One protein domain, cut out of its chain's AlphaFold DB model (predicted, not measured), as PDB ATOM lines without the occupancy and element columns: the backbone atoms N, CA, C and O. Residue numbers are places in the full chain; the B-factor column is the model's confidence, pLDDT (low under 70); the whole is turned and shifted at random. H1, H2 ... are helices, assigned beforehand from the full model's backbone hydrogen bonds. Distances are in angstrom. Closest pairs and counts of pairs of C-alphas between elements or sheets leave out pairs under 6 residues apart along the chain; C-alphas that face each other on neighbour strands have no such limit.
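Overview. This is residues 4 to 86 of the 90 residues of an uncharacterized protein of Candidatus Rokubacteria bacterium (UniProt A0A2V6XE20). A long straight helix, H5, is crossed by the shorter helix H3, while H4 folds back on H3 near the first residues of H5; the last part of H5, residues 78 to 85, sticks out with Gly 86 as a free arm. Two short helical turns, H1 and H2, lie off to one side of these three helices, joined to H3 by a long link. The printed part has 83 residues with five named helices, in the order H1, H2, H3, H4, H5, and no named strand; the class is all helix. The whole is compact, with a radius of gyration of the C-alphas of 13.6 A, and spans 39 by 31 by 22 A.

Arrangement. H1, residues 4 to 8, is close to but not clearly touching H2, residues 13 to 17; their closest C-alphas, those of Arg 7 and Glu 13, are 7.9 A apart. H1 and H2 are each apart from H3, residues 29 to 43, from H4, residues 50 to 59, and from H5, residues 62 to 85. H3 and H4 touch and form a helical hairpin, with the closest C-alphas, those of Arg 30 and His 59, 5.3 A apart. They run opposite ways at a tilt of 37 degrees, only just steep. H3 touches H5 at residues 68 to 76 of H5 alone, with the C-alphas of Ala 38 and Ala 72 closest at 6.0 A. These two helices run the same way at a steep tilt of 42 degrees. H4 and H5 are close but not clearly touching; their closest C-alphas, those of Leu 56 and Ile 65, are 7.2 A apart. They run opposite ways at a tilt of 67 degrees, steep but only just short of about perpendicular. In H1, H2, H3, H4 and H5, every O i to N i+4 pair is within hydrogen-bond range.

Along the chain. H1 begins at C-alpha 4, at (269.850, 158.635, 310.922), and runs to His 8. H2 runs from Glu 13 to Ala 17. H3 begins at C-alpha 29, at (288.845, 170.412, 315.358), and measures 21.2 A from first to last C-alpha, ending at Val 43. H4, from Asp 50 to His 59, measures 14.5 A. H5, the longest helix with 24 residues, measures 34.6 A and ends at C-alpha 85, at (253.497, 170.754, 309.835).

Size, cuts and confidence. The two C-alphas farthest apart, those of Gly 58 and Gly 86, are 39.3 A apart. Without residues 78 to 86, which stand free, the body spans 32 by 27 by 24 A. The printed part has no cut. The link from H2 to H3, with 11 residues, is long; the link from H3 to H4 is short, and those from H1 to H2 and from H4 to H5 are tight. The mean pLDDT of the printed part is 94.9, and no printed residue is under 70; H1 has a mean of 86.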
ATOM      1  N   ALA A   4     269.902 159.753 311.868       82.75
ATOM      2  CA  ALA A   4     269.850 158.635 310.922       82.75
ATOM      3  C   ALA A   4     270.836 158.818 309.754       82.75
ATOM      4  O   ALA A   4     271.541 157.876 309.404       82.75
ATOM      5  N   GLY A   5     270.949 160.040 309.219       83.44
ATOM      6  CA  GLY A   5     271.936 160.368 308.186       83.44
ATOM      7  C   GLY A   5     273.378 160.220 308.678       83.44
ATOM      8  O   GLY A   5     274.195 159.611 307.996       83.44
ATOM      9  N   ALA A   6     273.677 160.684 309.897       85.50
ATOM     10  CA  ALA A   6     275.005 160.539 310.497       85.50
ATOM     11  C   ALA A   6     275.393 159.063 310.682       85.50
ATOM     12  O   ALA A   6     276.510 158.673 310.353       85.50
ATOM     13  N   ARG A   7     274.456 158.223 311.139       90.69
ATOM     14  CA  ARG A   7     274.659 156.769 311.254       90.69
ATOM     15  C   ARG A   7     274.905 156.115 309.903       90.69
ATOM     16  O   ARG A   7     275.811 155.301 309.781       90.69
ATOM     17  N   HIS A   8     274.127 156.486 308.885       87.75
ATOM     18  CA  HIS A   8     274.323 155.981 307.526       87.75
ATOM     19  C   HIS A   8     275.700 156.364 306.965       87.75
ATOM     20  O   HIS A   8     276.337 155.558 306.297       87.75
ATOM     21  N   ALA A   9     276.194 157.555 307.313       85.88
ATOM     22  CA  ALA A   9     277.541 158.017 306.989       85.88
ATOM     23  C   ALA A   9     278.652 157.405 307.875       85.88
ATOM     24  O   ALA A   9     279.814 157.782 307.740       85.88
ATOM     25  N   GLY A  10     278.324 156.470 308.775       91.81
ATOM     26  CA  GLY A  10     279.294 155.733 309.590       91.81
ATOM     27  C   GLY A  10     279.637 156.359 310.946       91.81
ATOM     28  O   GLY A  10     280.588 155.917 311.589       91.81
ATOM     29  N   ALA A  11     278.892 157.365 311.417       92.00
ATOM     30  CA  ALA A  11     279.098 157.908 312.759       92.00
ATOM     31  C   ALA A  11     278.756 156.863 313.835       92.00
ATOM     32  O   ALA A  11     277.685 156.256 313.814       92.00
ATOM     33  N   THR A  12     279.661 156.680 314.800       95.69
ATOM     34  CA  THR A  12     279.435 155.792 315.946       95.69
ATOM     35  C   THR A  12     278.486 156.434 316.956       95.69
ATOM     36  O   THR A  12     278.432 157.659 317.079       95.69
ATOM     37  N   GLU A  13     277.782 155.621 317.750       94.88
ATOM     38  CA  GLU A  13     276.939 156.148 318.835       94.88
ATOM     39  C   GLU A  13     277.755 156.952 319.855       94.88
ATOM     40  O   GLU A  13     277.279 157.968 320.349       94.88
ATOM     41  N   ALA A  14     279.007 156.557 320.114       95.62
ATOM     42  CA  ALA A  14     279.913 157.310 320.978       95.62
ATOM     43  C   ALA A  14     280.197 158.715 320.422       95.62
ATOM     44  O   ALA A  14     280.151 159.694 321.161       95.62
ATOM     45  N   LYS A  15     280.424 158.834 319.106       95.00
ATOM     46  CA  LYS A  15     280.628 160.131 318.454       95.00
ATOM     47  C   LYS A  15     279.352 160.976 318.451       95.00
ATOM     48  O   LYS A  15     279.422 162.175 318.682       95.00
ATOM     49  N   ILE A  16     278.187 160.356 318.246       94.31
ATOM     50  CA  ILE A  16     276.884 161.038 318.323       94.31
ATOM     51  C   ILE A  16     276.595 161.532 319.750       94.31
ATOM     52  O   ILE A  16     276.072 162.626 319.935       94.31
ATOM     53  N   ALA A  17     276.951 160.759 320.774       94.44
ATOM     54  CA  ALA A  17     276.803 161.186 322.164       94.44
ATOM     55  C   ALA A  17     277.737 162.359 322.516       94.44
ATOM     56  O   ALA A  17     277.397 163.183 323.360       94.44
ATOM     57  N   ALA A  18     278.881 162.459 321.836       95.31
ATOM     58  CA  ALA A  18     279.907 163.468 322.077       95.31
ATOM     59  C   ALA A  18     279.678 164.817 321.370       95.31
ATOM     60  O   ALA A  18     280.484 165.724 321.550       95.31
ATOM     61  N   ILE A  19     278.617 164.988 320.568       92.94
ATOM     62  CA  ILE A  19     278.440 166.185 319.716       92.94
ATOM     63  C   ILE A  19     278.436 167.492 320.534       92.94
ATOM     64  O   ILE A  19     278.926 168.508 320.055       92.94
ATOM     65  N   ASN A  20     277.921 167.459 321.766       89.75
ATOM     66  CA  ASN A  20     277.860 168.626 322.654       89.75
ATOM     67  C   ASN A  20     279.026 168.686 323.664       89.75
ATOM     68  O   ASN A  20     279.008 169.518 324.569       89.75
ATOM     69  N   ASP A  21     280.006 167.783 323.564       93.06
ATOM     70  CA  ASP A  21     281.171 167.742 324.448       93.06
ATOM     71  C   ASP A  21     282.366 168.457 323.796       93.06
ATOM     72  O   ASP A  21     283.071 167.927 322.927       93.06
ATOM     73  N   GLU A  22     282.618 169.682 324.259       88.50
ATOM     74  CA  GLU A  22     283.730 170.526 323.806       88.50
ATOM     75  C   GLU A  22     285.119 169.925 324.096       88.50
ATOM     76  O   GLU A  22     286.102 170.300 323.458       88.50
ATOM     77  N   THR A  23     285.205 168.960 325.014       91.75
ATOM     78  CA  THR A  23     286.452 168.291 325.407       91.75
ATOM     79  C   THR A  23     286.661 166.935 324.738       91.75
ATOM     80  O   THR A  23     287.755 166.380 324.810       91.75
ATOM     81  N   SER A  24     285.646 166.404 324.052       95.56
ATOM     82  CA  SER A  24     285.717 165.068 323.463       95.56
ATOM     83  C   SER A  24     286.730 164.983 322.327       95.56
ATOM     84  O   SER A  24     286.599 165.669 321.315       95.56
ATOM     85  N   GLU A  25     287.666 164.044 322.416       95.06
ATOM     86  CA  GLU A  25     288.608 163.733 321.334       95.06
ATOM     87  C   GLU A  25     287.939 163.040 320.127       95.06
ATOM     88  O   GLU A  25     288.538 162.938 319.058       95.06
ATOM     89  N   LEU A  26     286.683 162.590 320.261       96.25
ATOM     90  CA  LEU A  26     285.926 161.946 319.176       96.25
ATOM     91  C   LEU A  26     285.454 162.935 318.102       96.25
ATOM     92  O   LEU A  26     285.044 162.516 317.013       96.25
ATOM     93  N   ILE A  27     285.496 164.233 318.409       96.56
ATOM     94  CA  ILE A  27     285.122 165.323 317.512       96.56
ATOM     95  C   ILE A  27     286.394 166.059 317.100       96.56
ATOM     96  O   ILE A  27     287.078 166.684 317.915       96.56
ATOM     97  N   THR A  28     286.723 165.994 315.815       96.31
ATOM     98  CA  THR A  28     287.922 166.658 315.292       96.31
ATOM     99  C   THR A  28     287.794 168.185 315.386       96.31
ATOM    100  O   THR A  28     286.675 168.704 315.393       96.31
ATOM    101  N   PRO A  29     288.906 168.947 315.386       96.69
ATOM    102  CA  PRO A  29     288.845 170.412 315.358       96.69
ATOM    103  C   PRO A  29     287.999 170.963 314.199       96.69
ATOM    104  O   PRO A  29     287.169 171.846 314.404       96.69
ATOM    105  N   ARG A  30     288.128 170.362 313.006       97.06
ATOM    106  CA  ARG A  30     287.336 170.705 311.816       97.06
ATOM    107  C   ARG A  30     285.834 170.498 312.036       97.06
ATOM    108  O   ARG A  30     285.039 171.371 311.703       97.06
ATOM    109  N   GLU A  31     285.431 169.366 312.610       96.06
ATOM    110  CA  GLU A  31     284.019 169.097 312.923       96.06
ATOM    111  C   GLU A  31     283.490 170.035 314.005       96.06
ATOM    112  O   GLU A  31     282.361 170.506 313.913       96.06
ATOM    113  N   ARG A  32     284.318 170.358 314.997       96.25
ATOM    114  CA  ARG A  32     283.962 171.270 316.082       96.25
ATOM    115  C   ARG A  32     283.676 172.682 315.575       96.25
ATOM    116  O   ARG A  32     282.679 173.278 315.974       96.25
ATOM    117  N   ALA A  33     284.489 173.177 314.642       97.00
ATOM    118  CA  ALA A  33     284.240 174.448 313.967       97.00
ATOM    119  C   ALA A  33     282.893 174.440 313.214       97.00
ATOM    120  O   ALA A  33     282.110 175.386 313.324       97.00
ATOM    121  N   ALA A  34     282.570 173.347 312.510       97.12
ATOM    122  CA  ALA A  34     281.281 173.195 311.830       97.12
ATOM    123  C   ALA A  34     280.087 173.108 312.800       97.12
ATOM    124  O   ALA A  34     279.038 173.691 312.524       97.12
ATOM    125  N   LEU A  35     280.237 172.425 313.939       95.62
ATOM    126  CA  LEU A  35     279.204 172.343 314.975       95.62
ATOM    127  C   LEU A  35     278.930 173.712 315.604       95.62
ATOM    128  O   LEU A  35     277.772 174.124 315.659       95.62
ATOM    129  N   ARG A  36     279.982 174.456 315.971       95.38
ATOM    130  CA  ARG A  36     279.863 175.841 316.455       95.38
ATOM    131  C   ARG A  36     279.158 176.737 315.444       95.38
ATOM    132  O   ARG A  36     278.280 177.514 315.813       95.38
ATOM    133  N   PHE A  37     279.519 176.624 314.167       97.44
ATOM    134  CA  PHE A  37     278.843 177.356 313.103       97.44
ATOM    135  C   PHE A  37     277.351 177.015 313.029       97.44
ATOM    136  O   PHE A  37     276.524 177.927 313.040       97.44
ATOM    137  N   ALA A  38     276.997 175.728 313.004       95.75
ATOM    138  CA  ALA A  38     275.605 175.293 312.942       95.75
ATOM    139  C   ALA A  38     274.791 175.754 314.164       95.75
ATOM    140  O   ALA A  38     273.642 176.169 314.011       95.75
ATOM    141  N   GLU A  39     275.384 175.732 315.360       94.56
ATOM    142  CA  GLU A  39     274.754 176.221 316.589       94.56
ATOM    143  C   GLU A  39     274.484 177.728 316.526       94.56
ATOM    144  O   GLU A  39     273.342 178.157 316.718       94.56
ATOM    145  N   LYS A  40     275.498 178.538 316.186       96.44
ATOM    146  CA  LYS A  40     275.312 179.988 316.043       96.44
ATOM    147  C   LYS A  40     274.290 180.303 314.953       96.44
ATOM    148  O   LYS A  40     273.383 181.087 315.192       96.44
ATOM    149  N   LEU A  41     274.357 179.645 313.796       96.75
ATOM    150  CA  LEU A  41     273.378 179.826 312.721       96.75
ATOM    151  C   LEU A  41     271.940 179.522 313.181       96.75
ATOM    152  O   LEU A  41     271.003 180.216 312.780       96.75
ATOM    153  N   ALA A  42     271.750 178.500 314.020       94.69
ATOM    154  CA  ALA A  42     270.435 178.101 314.510       94.69
ATOM    155  C   ALA A  42     269.858 179.064 315.561       94.69
ATOM    156  O   ALA A  42     268.645 179.304 315.548       94.69
ATOM    157  N   VAL A  43     270.704 179.590 316.454       95.50
ATOM    158  CA  VAL A  43     270.286 180.341 317.652       95.50
ATOM    159  C   VAL A  43     270.440 181.855 317.488       95.50
ATOM    160  O   VAL A  43     269.548 182.603 317.880       95.50
ATOM    161  N   ASP A  44     271.550 182.313 316.912       96.19
ATOM    162  CA  ASP A  44     271.893 183.726 316.741       96.19
ATOM    163  C   ASP A  44     272.904 183.897 315.592       96.19
ATOM    164  O   ASP A  44     274.123 183.962 315.787       96.19
ATOM    165  N   HIS A  45     272.387 183.943 314.363       95.25
ATOM    166  CA  HIS A  45     273.209 184.011 313.152       95.25
ATOM    167  C   HIS A  45     274.053 185.292 313.063       95.25
ATOM    168  O   HIS A  45     275.037 185.320 312.329       95.25
ATOM    169  N   GLN A  46     273.721 186.336 313.832       95.88
ATOM    170  CA  GLN A  46     274.513 187.567 313.893       95.88
ATOM    171  C   GLN A  46     275.848 187.357 314.625       95.88
ATOM    172  O   GLN A  46     276.774 188.140 314.439       95.88
ATOM    173  N   LYS A  47     275.976 186.283 315.419       95.69
ATOM    174  CA  LYS A  47     277.235 185.884 316.070       95.69
ATOM    175  C   LYS A  47     278.150 185.038 315.187       95.69
ATOM    176  O   LYS A  47     279.196 184.586 315.664       95.69
ATOM    177  N   VAL A  48     277.795 184.796 313.925       96.81
ATOM    178  CA  VAL A  48     278.750 184.285 312.932       96.81
ATOM    179  C   VAL A  48     279.677 185.438 312.527       96.81
ATOM    180  O   VAL A  48     279.494 186.095 311.505       96.81
ATOM    181  N   ASP A  49     280.626 185.713 313.415       97.06
ATOM    182  CA  ASP A  49     281.569 186.825 313.377       97.06
ATOM    183  C   ASP A  49     282.861 186.482 312.614       97.06
ATOM    184  O   ASP A  49     283.097 185.343 312.202       97.06
ATOM    185  N   ASP A  50     283.721 187.485 312.426       97.81
ATOM    186  CA  ASP A  50     284.989 187.341 311.703       97.81
ATOM    187  C   ASP A  50     285.916 186.291 312.327       97.81
ATOM    188  O   ASP A  50     286.647 185.605 311.609       97.81
ATOM    189  N   ALA A  51     285.866 186.131 313.653       97.50
ATOM    190  CA  ALA A  51     286.646 185.121 314.359       97.50
ATOM    191  C   ALA A  51     286.210 183.708 313.947       97.50
ATOM    192  O   ALA A  51     287.054 182.887 313.586       97.50
ATOM    193  N   LEU A  52     284.899 183.441 313.917       97.31
ATOM    194  CA  LEU A  52     284.377 182.153 313.470       97.31
ATOM    195  C   LEU A  52     284.615 181.923 311.970       97.31
ATOM    196  O   LEU A  52     284.955 180.810 311.569       97.31
ATOM    197  N   TRP A  53     284.506 182.956 311.131       97.88
ATOM    198  CA  TRP A  53     284.865 182.829 309.715       97.88
ATOM    199  C   TRP A  53     286.344 182.502 309.514       97.88
ATOM    200  O   TRP A  53     286.684 181.683 308.659       97.88
ATOM    201  N   SER A  54     287.234 183.122 310.293       98.12
ATOM    202  CA  SER A  54     288.663 182.808 310.260       98.12
ATOM    203  C   SER A  54     288.934 181.371 310.701       98.12
ATOM    204  O   SER A  54     289.772 180.702 310.101       98.12
ATOM    205  N   GLU A  55     288.230 180.887 311.724       97.62
ATOM    206  CA  GLU A  55     288.331 179.503 312.187       97.62
ATOM    207  C   GLU A  55     287.901 178.514 311.094       97.62
ATOM    208  O   GLU A  55     288.638 177.579 310.774       97.62
ATOM    209  N   LEU A  56     286.748 178.750 310.459       98.44
ATOM    210  CA  LEU A  56     286.253 177.912 309.368       98.44
ATOM    211  C   LEU A  56     287.242 177.860 308.199       98.44
ATOM    212  O   LEU A  56     287.555 176.772 307.724       98.44
ATOM    213  N   ARG A  57     287.807 178.999 307.779       98.50
ATOM    214  CA  ARG A  57     288.822 179.036 306.707       98.50
ATOM    215  C   ARG A  57     290.132 178.336 307.072       98.50
ATOM    216  O   ARG A  57     290.869 177.928 306.181       98.50
ATOM    217  N   GLY A  58     290.421 178.163 308.362       98.44
ATOM    218  CA  GLY A  58     291.544 177.345 308.828       98.44
ATOM    219  C   GLY A  58     291.324 175.838 308.643       98.44
ATOM    220  O   GLY A  58     292.285 175.070 308.652       98.44
ATOM    221  N   HIS A  59     290.074 175.406 308.464       98.50
ATOM    222  CA  HIS A  59     289.701 173.994 308.393       98.50
ATOM    223  C   HIS A  59     289.082 173.569 307.065       98.50
ATOM    224  O   HIS A  59     289.184 172.391 306.724       98.50
ATOM    225  N   PHE A  60     288.446 174.483 306.339       98.56
ATOM    226  CA  PHE A  60     287.653 174.221 305.143       98.56
ATOM    227  C   PHE A  60     288.118 175.110 303.986       98.56
ATOM    228  O   PHE A  60     288.470 176.272 304.182       98.56
ATOM    229  N   SER A  61     288.082 174.576 302.767       98.69
ATOM    230  CA  SER A  61     288.185 175.391 301.553       98.69
ATOM    231  C   SER A  61     286.934 176.255 301.365       98.69
ATOM    232  O   SER A  61     285.868 175.939 301.888       98.69
ATOM    233  N   GLU A  62     287.025 177.312 300.558       98.31
ATOM    234  CA  GLU A  62     285.872 178.180 300.263       98.31
ATOM    235  C   GLU A  62     284.672 177.389 299.705       98.31
ATOM    236  O   GLU A  62     283.539 177.625 300.115       98.31
ATOM    237  N   ALA A  63     284.908 176.398 298.836       98.44
ATOM    238  CA  ALA A  63     283.841 175.540 298.313       98.44
ATOM    239  C   ALA A  63     283.163 174.722 299.427       98.44
ATOM    240  O   ALA A  63     281.938 174.699 299.519       98.44
ATOM    241  N   GLU A  64     283.953 174.118 300.319       98.44
ATOM    242  CA  GLU A  64     283.432 173.367 301.467       98.44
ATOM    243  C   GLU A  64     282.676 174.271 302.454       98.44
ATOM    244  O   GLU A  64     281.691 173.838 303.049       98.44
ATOM    245  N   ILE A  65     283.094 175.531 302.618       98.56
ATOM    246  CA  ILE A  65     282.378 176.514 303.444       98.56
ATOM    247  C   ILE A  65     281.008 176.822 302.840       98.56
ATOM    248  O   ILE A  65     280.013 176.826 303.564       98.56
ATOM    249  N   ILE A  66     280.925 177.048 301.527       98.31
ATOM    250  CA  ILE A  66     279.640 177.275 300.855       98.31
ATOM    251  C   ILE A  66     278.718 176.066 301.029       98.31
ATOM    252  O   ILE A  66     277.547 176.232 301.378       98.31
ATOM    253  N   GLU A  67     279.242 174.852 300.855       98.06
ATOM    254  CA  GLU A  67     278.479 173.624 301.084       98.06
ATOM    255  C   GLU A  67     278.018 173.493 302.541       98.06
ATOM    256  O   GLU A  67     276.856 173.154 302.783       98.06
ATOM    257  N   LEU A  68     278.882 173.802 303.512       97.75
ATOM    258  CA  LEU A  68     278.543 173.791 304.935       97.75
ATOM    259  C   LEU A  68     277.394 174.760 305.237       97.75
ATOM    260  O   LEU A  68     276.406 174.366 305.859       97.75
ATOM    261  N   VAL A  69     277.495 176.008 304.770       98.00
ATOM    262  CA  VAL A  69     276.472 177.046 304.972       98.00
ATOM    263  C   VAL A  69     275.147 176.620 304.341       98.00
ATOM    264  O   VAL A  69     274.100 176.702 304.993       98.00
ATOM    265  N   ALA A  70     275.180 176.136 303.098       97.88
ATOM    266  CA  ALA A  70     273.992 175.709 302.369       97.88
ATOM    267  C   ALA A  70     273.279 174.549 303.078       97.88
ATOM    268  O   ALA A  70     272.075 174.628 303.336       97.88
ATOM    269  N   ASN A  71     274.020 173.502 303.454       95.38
ATOM    270  CA  ASN A  71     273.452 172.337 304.129       95.38
ATOM    271  C   ASN A  71     272.923 172.691 305.523       95.38
ATOM    272  O   ASN A  71     271.794 172.329 305.855       95.38
ATOM    273  N   ALA A  72     273.689 173.430 306.330       95.56
ATOM    274  CA  ALA A  72     273.250 173.827 307.666       95.56
ATOM    275  C   ALA A  72     271.961 174.664 307.606       95.56
ATOM    276  O   ALA A  72     271.000 174.379 308.324       95.56
ATOM    277  N   THR A  73     271.899 175.635 306.690       97.00
ATOM    278  CA  THR A  73     270.706 176.470 306.478       97.00
ATOM    279  C   THR A  73     269.504 175.628 306.054       97.00
ATOM    280  O   THR A  73     268.418 175.780 306.619       97.00
ATOM    281  N   LEU A  74     269.697 174.703 305.104       95.50
ATOM    282  CA  LEU A  74     268.647 173.806 304.625       95.50
ATOM    283  C   LEU A  74     268.078 172.947 305.760       95.50
ATOM    284  O   LEU A  74     266.864 172.911 305.940       95.50
ATOM    285  N   PHE A  75     268.929 172.290 306.552       92.06
ATOM    286  CA  PHE A  75     268.470 171.404 307.625       92.06
ATOM    287  C   PHE A  75     267.827 172.157 308.794       92.06
ATOM    288  O   PHE A  75     266.845 171.668 309.355       92.06
ATOM    289  N   ILE A  76     268.308 173.357 309.136       92.25
ATOM    290  CA  ILE A  76     267.650 174.217 310.134       92.25
ATOM    291  C   ILE A  76     266.261 174.638 309.636       92.25
ATOM    292  O   ILE A  76     265.281 174.554 310.381       92.25
ATOM    293  N   GLY A  77     266.154 175.050 308.369       94.06
ATOM    294  CA  GLY A  77     264.874 175.367 307.735       94.06
ATOM    295  C   GLY A  77     263.925 174.167 307.714       94.06
ATOM    296  O   GLY A  77     262.756 174.301 308.075       94.06
ATOM    297  N   TRP A  78     264.438 172.982 307.381       92.44
ATOM    298  CA  TRP A  78     263.656 171.748 307.344       92.44
ATOM    299  C   TRP A  78     263.163 171.314 308.726       92.44
ATOM    300  O   TRP A  78     262.022 170.881 308.866       92.44
ATOM    301  N   GLY A  79     263.979 171.493 309.770       89.62
ATOM    302  CA  GLY A  79     263.556 171.269 311.153       89.62
ATOM    303  C   GLY A  79     262.363 172.148 311.540       89.62
ATOM    304  O   GLY A  79     261.375 171.650 312.076       89.62
ATOM    305  N   ARG A  80     262.404 173.442 311.190       92.94
ATOM    306  CA  ARG A  80     261.283 174.375 311.418       92.94
ATOM    307  C   ARG A  80     260.046 173.987 310.615       92.94
ATOM    308  O   ARG A  80     258.947 174.006 311.157       92.94
ATOM    309  N   PHE A  81     260.224 173.617 309.348       94.38
ATOM    310  CA  PHE A  81     259.137 173.125 308.508       94.38
ATOM    311  C   PHE A  81     258.440 171.924 309.160       94.38
ATOM    312  O   PHE A  81     257.237 171.990 309.394       94.38
ATOM    313  N   ASN A  82     259.193 170.883 309.534       91.31
ATOM    314  CA  ASN A  82     258.646 169.677 310.163       91.31
ATOM    315  C   ASN A  82     257.890 169.989 311.460       91.31
ATOM    316  O   ASN A  82     256.817 169.431 311.679       91.31
ATOM    317  N   ALA A  83     258.412 170.902 312.284       90.75
ATOM    318  CA  ALA A  83     257.738 171.340 313.503       90.75
ATOM    319  C   ALA A  83     256.399 172.043 313.208       90.75
ATOM    320  O   ALA A  83     255.401 171.756 313.863       90.75
ATOM    321  N   ILE A  84     256.350 172.919 312.197       94.94
ATOM    322  CA  ILE A  84     255.127 173.640 311.800       94.94
ATOM    323  C   ILE A  84     254.057 172.681 311.266       94.94
ATOM    324  O   ILE A  84     252.879 172.847 311.577       94.94
ATOM    325  N   VAL A  85     254.448 171.688 310.463       95.00
ATOM    326  CA  VAL A  85     253.497 170.754 309.835       95.00
ATOM    327  C   VAL A  85     253.179 169.520 310.689       95.00
ATOM    328  O   VAL A  85     252.411 168.666 310.252       95.00
ATOM    329  N   GLY A  86     253.748 169.409 311.896       91.00
ATOM    330  CA  GLY A  86     253.488 168.299 312.822       91.00
ATOM    331  C   GLY A  86     254.143 166.969 312.428       91.00
ATOM    332  O   GLY A  86     253.620 165.910 312.760       91.00
TER     333      GLY A  86